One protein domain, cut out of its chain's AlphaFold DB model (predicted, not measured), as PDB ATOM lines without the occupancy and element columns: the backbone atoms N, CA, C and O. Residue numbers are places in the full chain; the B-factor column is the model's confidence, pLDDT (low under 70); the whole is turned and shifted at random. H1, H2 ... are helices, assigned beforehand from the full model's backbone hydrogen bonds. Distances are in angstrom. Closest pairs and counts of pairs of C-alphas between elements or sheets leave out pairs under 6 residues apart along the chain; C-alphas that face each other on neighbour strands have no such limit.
ATOM      1  N   PHE A 114     -21.558  -6.860   7.686       47.03
ATOM      2  CA  PHE A 114     -20.457  -6.435   8.553       47.03
ATOM      3  C   PHE A 114     -19.226  -6.010   7.748       47.03
ATOM      4  O   PHE A 114     -18.660  -4.970   8.050       47.03
ATOM      5  N   VAL A 115     -18.897  -6.706   6.652       51.25
ATOM      6  CA  VAL A 115     -17.849  -6.264   5.706       51.25
ATOM      7  C   VAL A 115     -18.222  -4.922   5.076       51.25
ATOM      8  O   VAL A 115     -17.382  -4.036   4.952       51.25
ATOM      9  N   GLN A 116     -19.491  -4.733   4.707       55.25
ATOM     10  CA  GLN A 116     -19.972  -3.452   4.191       55.25
ATOM     11  C   GLN A 116     -19.955  -2.355   5.269       55.25
ATOM     12  O   GLN A 116     -19.703  -1.194   4.952       55.25
ATOM     13  N   MET A 117     -20.201  -2.687   6.539       53.22
ATOM     14  CA  MET A 117     -20.092  -1.743   7.656       53.22
ATOM     15  C   MET A 117     -18.643  -1.376   7.976       53.22
ATOM     16  O   MET A 117     -18.384  -0.194   8.180       53.22
ATOM     17  N   ASP A 118     -17.718  -2.332   7.960       55.88
ATOM     18  CA  ASP A 118     -16.293  -2.089   8.181       55.88
ATOM     19  C   ASP A 118     -15.695  -1.298   7.021       55.88
ATOM     20  O   ASP A 118     -15.089  -0.265   7.264       55.88
ATOM     21  N   LYS A 119     -15.992  -1.648   5.761       62.28
ATOM     22  CA  LYS A 119     -15.617  -0.823   4.596       62.28
ATOM     23  C   LYS A 119     -16.162   0.601   4.706       62.28
ATOM     24  O   LYS A 119     -15.460   1.559   4.403       62.28
ATOM     25  N   ARG A 120     -17.409   0.770   5.163       71.75
ATOM     26  CA  ARG A 120     -17.980   2.102   5.429       71.75
ATOM     27  C   ARG A 120     -17.302   2.796   6.603       71.75
ATOM     28  O   ARG A 120     -17.226   4.018   6.593       71.75
ATOM     29  N   MET A 121     -16.855   2.062   7.619       67.56
ATOM     30  CA  MET A 121     -16.159   2.619   8.775       67.56
ATOM     31  C   MET A 121     -14.741   3.041   8.406       67.56
ATOM     32  O   MET A 121     -14.364   4.151   8.744       67.56
ATOM     33  N   GLU A 122     -14.004   2.225   7.658       69.19
ATOM     34  CA  GLU A 122     -12.699   2.552   7.082       69.19
ATOM     35  C   GLU A 122     -12.808   3.748   6.139       69.19
ATOM     36  O   GLU A 122     -12.065   4.712   6.299       69.19
ATOM     37  N   HIS A 123     -13.789   3.752   5.229       69.12
ATOM     38  CA  HIS A 123     -14.051   4.901   4.363       69.12
ATOM     39  C   HIS A 123     -14.378   6.152   5.181       69.12
ATOM     40  O   HIS A 123     -13.829   7.214   4.927       69.12
ATOM     41  N   ARG A 124     -15.213   6.028   6.219       70.56
ATOM     42  CA  ARG A 124     -15.539   7.140   7.120       70.56
ATOM     43  C   ARG A 124     -14.323   7.602   7.924       70.56
ATOM     44  O   ARG A 124     -14.191   8.791   8.176       70.56
ATOM     45  N   MET A 125     -13.450   6.701   8.362       69.31
ATOM     46  CA  MET A 125     -12.225   7.050   9.083       69.31
ATOM     47  C   MET A 125     -11.250   7.780   8.162       69.31
ATOM     48  O   MET A 125     -10.756   8.837   8.543       69.31
ATOM     49  N   ALA A 126     -11.070   7.289   6.935       71.69
ATOM     50  CA  ALA A 126     -10.303   7.974   5.906       71.69
ATOM     51  C   ALA A 126     -10.903   9.357   5.598       71.69
ATOM     52  O   ALA A 126     -10.177  10.342   5.606       71.69
ATOM     53  N   GLU A 127     -12.224   9.471   5.426       75.75
ATOM     54  CA  GLU A 127     -12.916  10.759   5.260       75.75
ATOM     55  C   GLU A 127     -12.695  11.698   6.451       75.75
ATOM     56  O   GLU A 127     -12.461  12.887   6.255       75.75
ATOM     57  N   ILE A 128     -12.748  11.188   7.684       74.44
ATOM     58  CA  ILE A 128     -12.497  11.974   8.899       74.44
ATOM     59  C   ILE A 128     -11.056  12.485   8.914       74.44
ATOM     60  O   ILE A 128     -10.822  13.643   9.263       74.44
ATOM     61  N   ASP A 129     -10.086  11.649   8.557       79.69
ATOM     62  CA  ASP A 129      -8.683  12.049   8.534       79.69
ATOM     63  C   ASP A 129      -8.409  13.048   7.403       79.69
ATOM     64  O   ASP A 129      -7.768  14.072   7.649       79.69
ATOM     65  N   GLN A 130      -9.031  12.872   6.234       85.25
ATOM     66  CA  GLN A 130      -9.019  13.869   5.159       85.25
ATOM     67  C   GLN A 130      -9.662  15.195   5.586       85.25
ATOM     68  O   GLN A 130      -9.092  16.267   5.381       85.25
ATOM     69  N   GLN A 131     -10.805  15.143   6.273       86.38
ATOM     70  CA  GLN A 131     -11.474  16.330   6.795       86.38
ATOM     71  C   GLN A 131     -10.605  17.059   7.830       86.38
ATOM     72  O   GLN A 131     -10.575  18.290   7.851       86.38
ATOM     73  N   LYS A 132      -9.864  16.335   8.679       87.38
ATOM     74  CA  LYS A 132      -8.911  16.948   9.618       87.38
ATOM     75  C   LYS A 132      -7.779  17.660   8.886       87.38
ATOM     76  O   LYS A 132      -7.415  18.761   9.301       87.38
ATOM     77  N   VAL A 133      -7.242  17.067   7.815       89.62
ATOM     78  CA  VAL A 133      -6.223  17.716   6.975       89.62
ATOM     79  C   VAL A 133      -6.780  19.006   6.374       89.62
ATOM     80  O   VAL A 133      -6.123  20.045   6.444       89.62
ATOM     81  N   ASP A 134      -8.004  18.982   5.845       91.06
ATOM     82  CA  ASP A 134      -8.638  20.166   5.259       91.06
ATOM     83  C   ASP A 134      -8.900  21.274   6.280       91.06
ATOM     84  O   ASP A 134      -8.604  22.441   6.011       91.06
ATOM     85  N   VAL A 135      -9.403  20.923   7.465       89.56
ATOM     86  CA  VAL A 135      -9.603  21.879   8.564       89.56
ATOM     87  C   VAL A 135      -8.271  22.494   8.986       89.56
ATOM     88  O   VAL A 135      -8.185  23.706   9.181       89.56
ATOM     89  N   MET A 136      -7.221  21.680   9.090       93.94
ATOM     90  CA  MET A 136      -5.883  22.143   9.437       93.94
ATOM     91  C   MET A 136      -5.327  23.097   8.378       93.94
ATOM     92  O   MET A 136      -4.909  24.196   8.733       93.94
ATOM     93  N   LEU A 137      -5.372  22.729   7.093       93.88
ATOM     94  CA  LEU A 137      -4.868  23.556   5.990       93.88
ATOM     95  C   LEU A 137      -5.692  24.827   5.770       93.88
ATOM     96  O   LEU A 137      -5.183  25.795   5.214       93.88
ATOM     97  N   SER A 138      -6.939  24.850   6.233       93.88
ATOM     98  CA  SER A 138      -7.798  26.037   6.193       93.88
ATOM     99  C   SER A 138      -7.684  26.904   7.453       93.88
ATOM    100  O   SER A 138      -8.359  27.928   7.550       93.88
ATOM    101  N   SER A 139      -6.854  26.517   8.431       94.12
ATOM    102  CA  SER A 139      -6.661  27.301   9.652       94.12
ATOM    103  C   SER A 139      -6.111  28.690   9.315       94.12
ATOM    104  O   SER A 139      -5.126  28.782   8.582       94.12
ATOM    105  N   PRO A 140      -6.668  29.785   9.868       93.88
ATOM    106  CA  PRO A 140      -6.118  31.122   9.653       93.88
ATOM    107  C   PRO A 140      -4.723  31.287  10.278       93.88
ATOM    108  O   PRO A 140      -3.939  32.114   9.816       93.88
ATOM    109  N   ASP A 141      -4.386  30.481  11.289       95.81
ATOM    110  CA  ASP A 141      -3.084  30.508  11.949       95.81
ATOM    111  C   ASP A 141      -2.016  29.768  11.127       95.81
ATOM    112  O   ASP A 141      -2.052  28.545  10.968       95.81
ATOM    113  N   GLU A 142      -1.025  30.521  10.646       94.50
ATOM    114  CA  GLU A 142       0.097  30.003   9.858       94.50
ATOM    115  C   GLU A 142       0.902  28.935  10.609       94.50
ATOM    116  O   GLU A 142       1.397  27.982  10.001       94.50
ATOM    117  N   HIS A 143       1.019  29.063  11.935       92.75
ATOM    118  CA  HIS A 143       1.776  28.122  12.753       92.75
ATOM    119  C   HIS A 143       1.092  26.752  12.814       92.75
ATOM    120  O   HIS A 143       1.738  25.722  12.604       92.75
ATOM    121  N   THR A 144      -0.227  26.742  13.019       91.00
ATOM    122  CA  THR A 144      -1.062  25.537  12.955       91.00
ATOM    123  C   THR A 144      -0.922  24.835  11.606       91.00
ATOM    124  O   THR A 144      -0.691  23.624  11.583       91.00
ATOM    125  N   ARG A 145      -0.978  25.577  10.489       96.75
ATOM    126  CA  ARG A 145      -0.793  24.995   9.147       96.75
ATOM    127  C   ARG A 145       0.596  24.375   8.979       96.75
ATOM    128  O   ARG A 145       0.722  23.242   8.520       96.75
ATOM    129  N   ALA A 146       1.646  25.071   9.417       91.75
ATOM    130  CA  ALA A 146       3.028  24.604   9.286       91.75
ATOM    131  C   ALA A 146       3.325  23.338  10.113       91.75
ATOM    132  O   ALA A 146       4.021  22.429   9.636       91.75
ATOM    133  N   ILE A 147       2.801  23.261  11.344       90.25
ATOM    134  CA  ILE A 147       2.889  22.059  12.187       90.25
ATOM    135  C   ILE A 147       2.065  20.927  11.580       90.25
ATOM    136  O   ILE A 147       2.531  19.788  11.534       90.25
ATOM    137  N   GLY A 148       0.852  21.236  11.130       88.88
ATOM    138  CA  GLY A 148      -0.070  20.250  10.597       88.88
ATOM    139  C   GLY A 148       0.481  19.554   9.360       88.88
ATOM    140  O   GLY A 148       0.552  18.332   9.363       88.88
ATOM    141  N   VAL A 149       1.003  20.302   8.382       92.56
ATOM    142  CA  VAL A 149       1.723  19.725   7.230       92.56
ATOM    143  C   VAL A 149       2.849  18.804   7.691       92.56
ATOM    144  O   VAL A 149       2.981  17.689   7.203       92.56
ATOM    145  N   SER A 150       3.649  19.226   8.671       87.94
ATOM    146  CA  SER A 150       4.793  18.429   9.130       87.94
ATOM    147  C   SER A 150       4.393  17.086   9.746       87.94
ATOM    148  O   SER A 150       5.192  16.149   9.716       87.94
ATOM    149  N   ARG A 151       3.193  17.006  10.336       88.00
ATOM    150  CA  ARG A 151       2.676  15.819  11.031       88.00
ATOM    151  C   ARG A 151       1.807  14.939  10.146       88.00
ATOM    152  O   ARG A 151       1.870  13.728  10.285       88.00
ATOM    153  N   MET A 152       1.010  15.553   9.281       91.56
ATOM    154  CA  MET A 152      -0.041  14.884   8.518       91.56
ATOM    155  C   MET A 152       0.343  14.649   7.059       91.56
ATOM    156  O   MET A 152      -0.461  14.090   6.332       91.56
ATOM    157  N   TYR A 153       1.546  15.047   6.620       93.19
ATOM    158  CA  TYR A 153       2.011  14.839   5.241       93.19
ATOM    159  C   TYR A 153       1.734  13.433   4.670       93.19
ATOM    160  O   TYR A 153       1.240  13.371   3.545       93.19
ATOM    161  N   PRO A 154       1.978  12.325   5.407       90.50
ATOM    162  CA  PRO A 154       1.695  10.980   4.896       90.50
ATOM    163  C   PRO A 154       0.213  10.731   4.581       90.50
ATOM    164  O   PRO A 154      -0.098   9.905   3.732       90.50
ATOM    165  N   ASP A 155      -0.684  11.460   5.246       90.62
ATOM    166  CA  ASP A 155      -2.136  11.321   5.112       90.62
ATOM    167  C   ASP A 155      -2.729  12.341   4.125       90.62
ATOM    168  O   ASP A 155      -3.924  12.303   3.831       90.62
ATOM    169  N   MET A 156      -1.924  13.282   3.622       93.31
ATOM    170  CA  MET A 156      -2.384  14.291   2.669       93.31
ATOM    171  C   MET A 156      -2.634  13.653   1.301       93.31
ATOM    172  O   MET A 156      -1.851  12.817   0.863       93.31
ATOM    173  N   THR A 157      -3.666  14.092   0.582       94.81
ATOM    174  CA  THR A 157      -3.828  13.812  -0.855       94.81
ATOM    175  C   THR A 157      -2.912  14.695  -1.698       94.81
ATOM    176  O   THR A 157      -2.391  15.709  -1.228       94.81
ATOM    177  N   ASP A 158      -2.735  14.351  -2.973       95.94
ATOM    178  CA  ASP A 158      -1.936  15.159  -3.902       95.94
ATOM    179  C   ASP A 158      -2.497  16.575  -4.048       95.94
ATOM    180  O   ASP A 158      -1.737  17.543  -4.008       95.94
ATOM    181  N   ASP A 159      -3.821  16.734  -4.100       96.00
ATOM    182  CA  ASP A 159      -4.466  18.050  -4.123       96.00
ATOM    183  C   ASP A 159      -4.148  18.865  -2.863       96.00
ATOM    184  O   ASP A 159      -3.834  20.055  -2.940       96.00
ATOM    185  N   GLN A 160      -4.164  18.231  -1.688       96.44
ATOM    186  CA  GLN A 160      -3.817  18.889  -0.427       96.44
ATOM    187  C   GLN A 160      -2.329  19.250  -0.362       96.44
ATOM    188  O   GLN A 160      -1.991  20.326   0.139       96.44
ATOM    189  N   VAL A 161      -1.442  18.401  -0.894       97.31
ATOM    190  CA  VAL A 161      -0.008  18.697  -1.040       97.31
ATOM    191  C   VAL A 161       0.196  19.896  -1.959       97.31
ATOM    192  O   VAL A 161       0.851  20.861  -1.562       97.31
ATOM    193  N   ASN A 162      -0.413  19.899  -3.144       97.88
ATOM    194  CA  ASN A 162      -0.311  21.001  -4.101       97.88
ATOM    195  C   ASN A 162      -0.928  22.299  -3.557       97.88
ATOM    196  O   ASN A 162      -0.387  23.377  -3.812       97.88
ATOM    197  N   ARG A 163      -2.004  22.221  -2.763       97.19
ATOM    198  CA  ARG A 163      -2.579  23.374  -2.052       97.19
ATOM    199  C   ARG A 163      -1.621  23.918  -0.991       97.19
ATOM    200  O   ARG A 163      -1.403  25.124  -0.939       97.19
ATOM    201  N   ALA A 164      -1.012  23.056  -0.179       97.12
ATOM    202  CA  ALA A 164      -0.050  23.468   0.847       97.12
ATOM    203  C   ALA A 164       1.244  24.054   0.243       97.12
ATOM    204  O   ALA A 164       1.802  25.012   0.776       97.12
ATOM    205  N   LEU A 165       1.682  23.551  -0.915       97.81
ATOM    206  CA  LEU A 165       2.788  24.127  -1.691       97.81
ATOM    207  C   LEU A 165       2.457  25.491  -2.313       97.81
ATOM    208  O   LEU A 165       3.367  26.189  -2.746       97.81
ATOM    209  N   GLN A 166       1.189  25.894  -2.330       97.00
ATOM    210  CA  GLN A 166       0.729  27.211  -2.780       97.00
ATOM    211  C   GLN A 166       0.279  28.112  -1.617       97.00
ATOM    212  O   GLN A 166      -0.253  29.197  -1.851       97.00
ATOM    213  N   ASP A 167       0.494  27.696  -0.364       97.62
ATOM    214  CA  ASP A 167       0.077  28.454   0.818       97.62
ATOM    215  C   ASP A 167       0.703  29.857   0.841       97.62
ATOM    216  O   ASP A 167       1.864  30.038   0.468       97.62
ATOM    217  N   GLY A 168      -0.035  30.862   1.321       94.62
ATOM    218  CA  GLY A 168       0.483  32.227   1.462       94.62
ATOM    219  C   GLY A 168       1.695  32.316   2.402       94.62
ATOM    220  O   GLY A 168       2.626  33.092   2.151       94.62
ATOM    221  N   CYS A 169       1.740  31.472   3.435       95.94
ATOM    222  CA  CYS A 169       2.850  31.379   4.369       95.94
ATOM    223  C   CYS A 169       3.982  30.524   3.791       95.94
ATOM    224  O   CYS A 169       3.846  29.330   3.524       95.94
ATOM    225  N   TRP A 170       5.161  31.127   3.665       95.75
ATOM    226  CA  TRP A 170       6.327  30.451   3.099       95.75
ATOM    227  C   TRP A 170       6.841  29.278   3.945       95.75
ATOM    228  O   TRP A 170       7.455  28.365   3.399       95.75
ATOM    229  N   ILE A 171       6.597  29.279   5.260       95.25
ATOM    230  CA  ILE A 171       7.004  28.176   6.143       95.25
ATOM    231  C   ILE A 171       6.204  26.916   5.805       95.25
ATOM    232  O   ILE A 171       6.776  25.830   5.755       95.25
ATOM    233  N   VAL A 172       4.906  27.062   5.520       96.25
ATOM    234  CA  VAL A 172       4.042  25.950   5.102       96.25
ATOM    235  C   VAL A 172       4.575  25.351   3.804       96.25
ATOM    236  O   VAL A 172       4.905  24.168   3.782       96.25
ATOM    237  N   ARG A 173       4.794  26.185   2.776       97.25
ATOM    238  CA  ARG A 173       5.355  25.747   1.484       97.25
ATOM    239  C   ARG A 173       6.696  25.029   1.643       97.25
ATOM    240  O   ARG A 173       6.912  23.974   1.052       97.25
ATOM    241  N   MET A 174       7.592  25.581   2.465       95.56
ATOM    242  CA  MET A 174       8.900  24.988   2.741       95.56
ATOM    243  C   MET A 174       8.778  23.617   3.408       95.56
ATOM    244  O   MET A 174       9.440  22.673   2.983       95.56
ATOM    245  N   ASN A 175       7.944  23.503   4.444       95.25
ATOM    246  CA  ASN A 175       7.744  22.246   5.157       95.25
ATOM    247  C   ASN A 175       7.161  21.182   4.226       95.25
ATOM    248  O   ASN A 175       7.657  20.059   4.222       95.25
ATOM    249  N   THR A 176       6.170  21.532   3.399       96.69
ATOM    250  CA  THR A 176       5.600  20.598   2.421       96.69
ATOM    251  C   THR A 176       6.651  20.143   1.409       96.69
ATOM    252  O   THR A 176       6.759  18.950   1.144       96.69
ATOM    253  N   LEU A 177       7.465  21.066   0.884       94.56
ATOM    254  CA  LEU A 177       8.516  20.737  -0.082       94.56
ATOM    255  C   LEU A 177       9.582  19.817   0.526       94.56
ATOM    256  O   LEU A 177       9.965  18.836  -0.102       94.56
ATOM    257  N   ILE A 178      10.035  20.098   1.752       93.19
ATOM    258  CA  ILE A 178      10.993  19.237   2.463       93.19
ATOM    259  C   ILE A 178      10.403  17.844   2.669       93.19
ATOM    260  O   ILE A 178      11.087  16.864   2.405       93.19
ATOM    261  N   LYS A 179       9.133  17.737   3.073       94.56
ATOM    262  CA  LYS A 179       8.484  16.435   3.266       94.56
ATOM    263  C   LYS A 179       8.375  15.630   1.976       94.56
ATOM    264  O   LYS A 179       8.703  14.450   1.997       94.56
ATOM    265  N   ALA A 180       8.017  16.271   0.864       92.56
ATOM    266  CA  ALA A 180       8.007  15.619  -0.445       92.56
ATOM    267  C   ALA A 180       9.397  15.123  -0.860       92.56
ATOM    268  O   ALA A 180       9.535  14.019  -1.376       92.56
ATOM    269  N   MET A 181      10.445  15.906  -0.592       90.81
ATOM    270  CA  MET A 181      11.824  15.497  -0.862       90.81
ATOM    271  C   MET A 181      12.278  14.340   0.038       90.81
ATOM    272  O   MET A 181      12.847  13.376  -0.463       90.81
ATOM    273  N   ASP A 182      12.021  14.427   1.345       89.19
ATOM    274  CA  ASP A 182      12.417  13.416   2.333       89.19
ATOM    275  C   ASP A 182      11.720  12.071   2.080       89.19
ATOM    276  O   ASP A 182      12.322  11.018   2.288       89.19
ATOM    277  N   ALA A 183      10.466  12.099   1.616       89.31
ATOM    278  CA  ALA A 183       9.703  10.908   1.252       89.31
ATOM    279  C   ALA A 183      10.057  10.358  -0.146       89.31
ATOM    280  O   ALA A 183       9.684   9.237  -0.477       89.31
ATOM    281  N   GLY A 184      10.781  11.124  -0.971       91.44
ATOM    282  CA  GLY A 184      11.014  10.787  -2.379       91.44
ATOM    283  C   GLY A 184       9.779  10.960  -3.275       91.44
ATOM    284  O   GLY A 184       9.794  10.528  -4.421       91.44
ATOM    285  N   GLU A 185       8.740  11.630  -2.781       93.06
ATOM    286  CA  GLU A 185       7.411  11.772  -3.391       93.06
ATOM    287  C   GLU A 185       7.259  13.102  -4.156       93.06
ATOM    288  O   GLU A 185       6.271  13.834  -4.053       93.06
ATOM    289  N   THR A 186       8.299  13.492  -4.890       92.38
ATOM    290  CA  THR A 186       8.297  14.767  -5.633       92.38
ATOM    291  C   THR A 186       7.382  14.734  -6.862       92.38
ATOM    292  O   THR A 186       6.971  15.784  -7.354       92.38
ATOM    293  N   ASP A 187       7.026  13.544  -7.337       93.19
ATOM    294  CA  ASP A 187       6.051  13.257  -8.394       93.19
ATOM    295  C   ASP A 187       4.625  13.701  -8.044       93.19
ATOM    296  O   ASP A 187       3.875  14.091  -8.934       93.19
ATOM    297  N   ARG A 188       4.289  13.772  -6.752       93.75
ATOM    298  CA  ARG A 188       3.015  14.324  -6.257       93.75
ATOM    299  C   ARG A 188       2.839  15.811  -6.570       93.75
ATOM    300  O   ARG A 188       1.729  16.343  -6.524       93.75
ATOM    301  N   VAL A 189       3.934  16.520  -6.844       95.62
ATOM    302  CA  VAL A 189       3.914  17.945  -7.184       95.62
ATOM    303  C   VAL A 189       3.599  18.105  -8.662       95.62
ATOM    304  O   VAL A 189       4.375  17.678  -9.516       95.62
ATOM    305  N   THR A 190       2.483  18.763  -8.957       95.31
ATOM    306  CA  THR A 190       2.091  19.091 -10.332       95.31
ATOM    307  C   THR A 190       3.087  20.044 -10.984       95.31
ATOM    308  O   THR A 190       3.707  20.881 -10.326       95.31
ATOM    309  N   ASP A 191       3.189  19.972 -12.306       93.62
ATOM    310  CA  ASP A 191       4.099  20.807 -13.092       93.62
ATOM    311  C   ASP A 191       3.823  22.309 -12.926       93.62
ATOM    312  O   ASP A 191       4.754  23.107 -12.798       93.62
ATOM    313  N   GLN A 192       2.551  22.700 -12.806       94.31
ATOM    314  CA  GLN A 192       2.156  24.083 -12.522       94.31
ATOM    315  C   GLN A 192       2.675  24.574 -11.162       94.31
ATOM    316  O   GLN A 192       3.167  25.702 -11.034       94.31
ATOM    317  N   VAL A 193       2.580  23.735 -10.128       96.00
ATOM    318  CA  VAL A 193       3.077  24.072  -8.790       96.00
ATOM    319  C   VAL A 193       4.600  24.074  -8.773       96.00
ATOM    320  O   VAL A 193       5.191  25.010  -8.238       96.00
ATOM    321  N   ALA A 194       5.245  23.103  -9.423       95.38
ATOM    322  CA  ALA A 194       6.696  23.064  -9.573       95.38
ATOM    323  C   ALA A 194       7.229  24.341 -10.248       95.38
ATOM    324  O   ALA A 194       8.142  24.977  -9.718       95.38
ATOM    325  N   HIS A 195       6.604  24.779 -11.346       93.31
ATOM    326  CA  HIS A 195       6.936  26.034 -12.023       93.31
ATOM    327  C   HIS A 195       6.804  27.249 -11.088       93.31
ATOM    328  O   HIS A 195       7.692  28.103 -11.020       93.31
ATOM    329  N   THR A 196       5.717  27.304 -10.314       94.25
ATOM    330  CA  THR A 196       5.462  28.388  -9.352       94.25
ATOM    331  C   THR A 196       6.517  28.420  -8.241       94.25
ATOM    332  O   THR A 196       7.039  29.486  -7.916       94.25
ATOM    333  N   LEU A 197       6.894  27.260  -7.694       95.88
ATOM    334  CA  LEU A 197       7.931  27.138  -6.662       95.88
ATOM    335  C   LEU A 197       9.322  27.519  -7.187       95.88
ATOM    336  O   LEU A 197      10.106  28.144  -6.471       95.88
ATOM    337  N   MET A 198       9.625  27.204  -8.448       94.62
ATOM    338  CA  MET A 198      10.853  27.641  -9.128       94.62
ATOM    339  C   MET A 198      10.880  29.140  -9.451       94.62
ATOM    340  O   MET A 198      11.897  29.644  -9.919       94.62
ATOM    341  N   SER A 199       9.801  29.863  -9.165       93.75
ATOM    342  CA  SER A 199       9.741  31.326  -9.219       93.75
ATOM    343  C   SER A 199       9.335  31.931  -7.866       93.75
ATOM    344  O   SER A 199       8.890  33.079  -7.804       93.75
ATOM    345  N   ASP A 200       9.460  31.172  -6.766       96.62
ATOM    346  CA  ASP A 200       9.037  31.625  -5.441       96.62
ATOM    347  C   ASP A 200       9.851  32.847  -4.979       96.62
ATOM    348  O   ASP A 200      11.075  32.910  -5.105       96.62
ATOM    349  N   LYS A 201       9.162  33.820  -4.375       94.19
ATOM    350  CA  LYS A 201       9.773  35.045  -3.836       94.19
ATOM    351  C   LYS A 201      10.748  34.773  -2.686       94.19
ATOM    352  O   LYS A 201      11.549  35.647  -2.358       94.19
ATOM    353  N   LYS A 202      10.661  33.612  -2.028       96.06
ATOM    354  CA  LYS A 202      11.605  33.184  -0.992       96.06
ATOM    355  C   LYS A 202      12.775  32.422  -1.619       96.06
ATOM    356  O   LYS A 202      12.571  31.310  -2.116       96.06
ATOM    357  N   PRO A 203      14.009  32.960  -1.545       93.12
ATOM    358  CA  PRO A 203      15.177  32.342  -2.170       93.12
ATOM    359  C   PRO A 203      15.423  30.895  -1.734       93.12
ATOM    360  O   PRO A 203      15.930  30.091  -2.510       93.12
ATOM    361  N   GLU A 204      15.087  30.550  -0.493       92.31
ATOM    362  CA  GLU A 204      15.271  29.214   0.067       92.31
ATOM    363  C   GLU A 204      14.337  28.176  -0.561       92.31
ATOM    364  O   GLU A 204      14.707  27.000  -0.630       92.31
ATOM    365  N   ILE A 205      13.132  28.587  -0.969       93.06
ATOM    366  CA  ILE A 205      12.164  27.724  -1.657       93.06
ATOM    367  C   ILE A 205      12.587  27.599  -3.113       93.06
ATOM    368  O   ILE A 205      12.816  26.486  -3.574       93.06
ATOM    369  N   TYR A 206      12.806  28.736  -3.780       91.88
ATOM    370  CA  TYR A 206      13.279  28.804  -5.160       91.88
ATOM    371  C   TYR A 206      14.481  27.885  -5.416       91.88
ATOM    372  O   TYR A 206      14.432  27.017  -6.284       91.88
ATOM    373  N   LYS A 207      15.548  28.011  -4.615       91.69
ATOM    374  CA  LYS A 207      16.775  27.217  -4.792       91.69
ATOM    375  C   LYS A 207      16.541  25.717  -4.620       91.69
ATOM    376  O   LYS A 207      17.185  24.918  -5.298       91.69
ATOM    377  N   ARG A 208      15.659  25.319  -3.696       94.62
ATOM    378  CA  ARG A 208      15.306  23.905  -3.497       94.62
ATOM    379  C   ARG A 208      14.466  23.394  -4.656       94.62
ATOM    380  O   ARG A 208      14.803  22.361  -5.219       94.62
ATOM    381  N   ALA A 209      13.439  24.140  -5.046       93.06
ATOM    382  CA  ALA A 209      12.580  23.800  -6.169       93.06
ATOM    383  C   ALA A 209      13.389  23.661  -7.464       93.06
ATOM    384  O   ALA A 209      13.230  22.672  -8.164       93.06
ATOM    385  N   GLN A 210      14.330  24.569  -7.733       91.19
ATOM    386  CA  GLN A 210      15.196  24.490  -8.911       91.19
ATOM    387  C   GLN A 210      16.090  23.242  -8.901       91.19
ATOM    388  O   GLN A 210      16.314  22.642  -9.944       91.19
ATOM    389  N   ARG A 211      16.582  22.815  -7.730       91.38
ATOM    390  CA  ARG A 211      17.365  21.575  -7.611       91.38
ATOM    391  C   ARG A 211      16.523  20.324  -7.873       91.38
ATOM    392  O   ARG A 211      17.057  19.349  -8.381       91.38
ATOM    393  N   VAL A 212      15.257  20.329  -7.460       92.00
ATOM    394  CA  VAL A 212      14.384  19.145  -7.515       92.00
ATOM    395  C   VAL A 212      13.645  19.043  -8.849       92.00
ATOM    396  O   VAL A 212      13.473  17.951  -9.375       92.00
ATOM    397  N   PHE A 213      13.210  20.175  -9.399       93.62
ATOM    398  CA  PHE A 213      12.335  20.241 -10.567       93.62
ATOM    399  C   PHE A 213      12.999  20.871 -11.795       93.62
ATOM    400  O   PHE A 213      12.357  20.953 -12.836       93.62
ATOM    401  N   GLY A 214      14.260  21.309 -11.701       87.44
ATOM    402  CA  GLY A 214      14.952  22.000 -12.796       87.44
ATOM    403  C   GLY A 214      15.104  21.169 -14.072       87.44
ATOM    404  O   GLY A 214      15.202  21.745 -15.150       87.44
ATOM    405  N   ASP A 215      15.065  19.842 -13.948       86.44
ATOM    406  CA  ASP A 215      15.157  18.910 -15.075       86.44
ATOM    407  C   ASP A 215      13.783  18.564 -15.685       86.44
ATOM    408  O   ASP A 215      13.717  17.814 -16.660       86.44
TER     409      ASP A 215
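What this domain is: This is residues 114 to 215 of the 252 residues of an uncharacterized protein of Acidithiobacillus thiooxidans (UniProt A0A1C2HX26). A long helix, H1, joins a compact body of shorter helices, H2 to H6, and sticks out from it with residues 114 to 125. Along the chain come three helical hairpins: H1 with H2, H3 with H4, H5 with H6. The 102 printed residues, all helix in class, are only just compact, close to loose: radius of gyration of the C-alphas 15.1 A, spans 53 by 31 by 21 A.

How they stand to each other: H1, residues 114 to 137, touches H2, residues 142 to 155, with residues 129 to 137 alone; closest C-alphas Leu 137 and Arg 145, 5.4 A. H2 touches H4, residues 170 to 183, the hub; closest C-alphas Ala 146 and Val 172, 4.5 A. H3, residues 158 to 164, touches H4; closest C-alphas Ala 164 and Arg 173, 5.9 A. H5, residues 191 to 197, touches H6, residues 203 to 213; closest C-alphas Leu 197 and Ala 209, 5.7 A. O i to N i+4 pairs are within hydrogen-bond range throughout except in H2, 8 of 10, and H6, 6 of 7.

Where its parts are: H1, 33.9 A, begins at C-alpha 114 (-20.457, -6.435, 8.553); H6 ends at C-alpha 213 (12.335, 20.241, -10.567).

The domain as a whole: The printed part has no cut. pLDDT is under 70 at residues 114 to 119, 121 to 123 and 125.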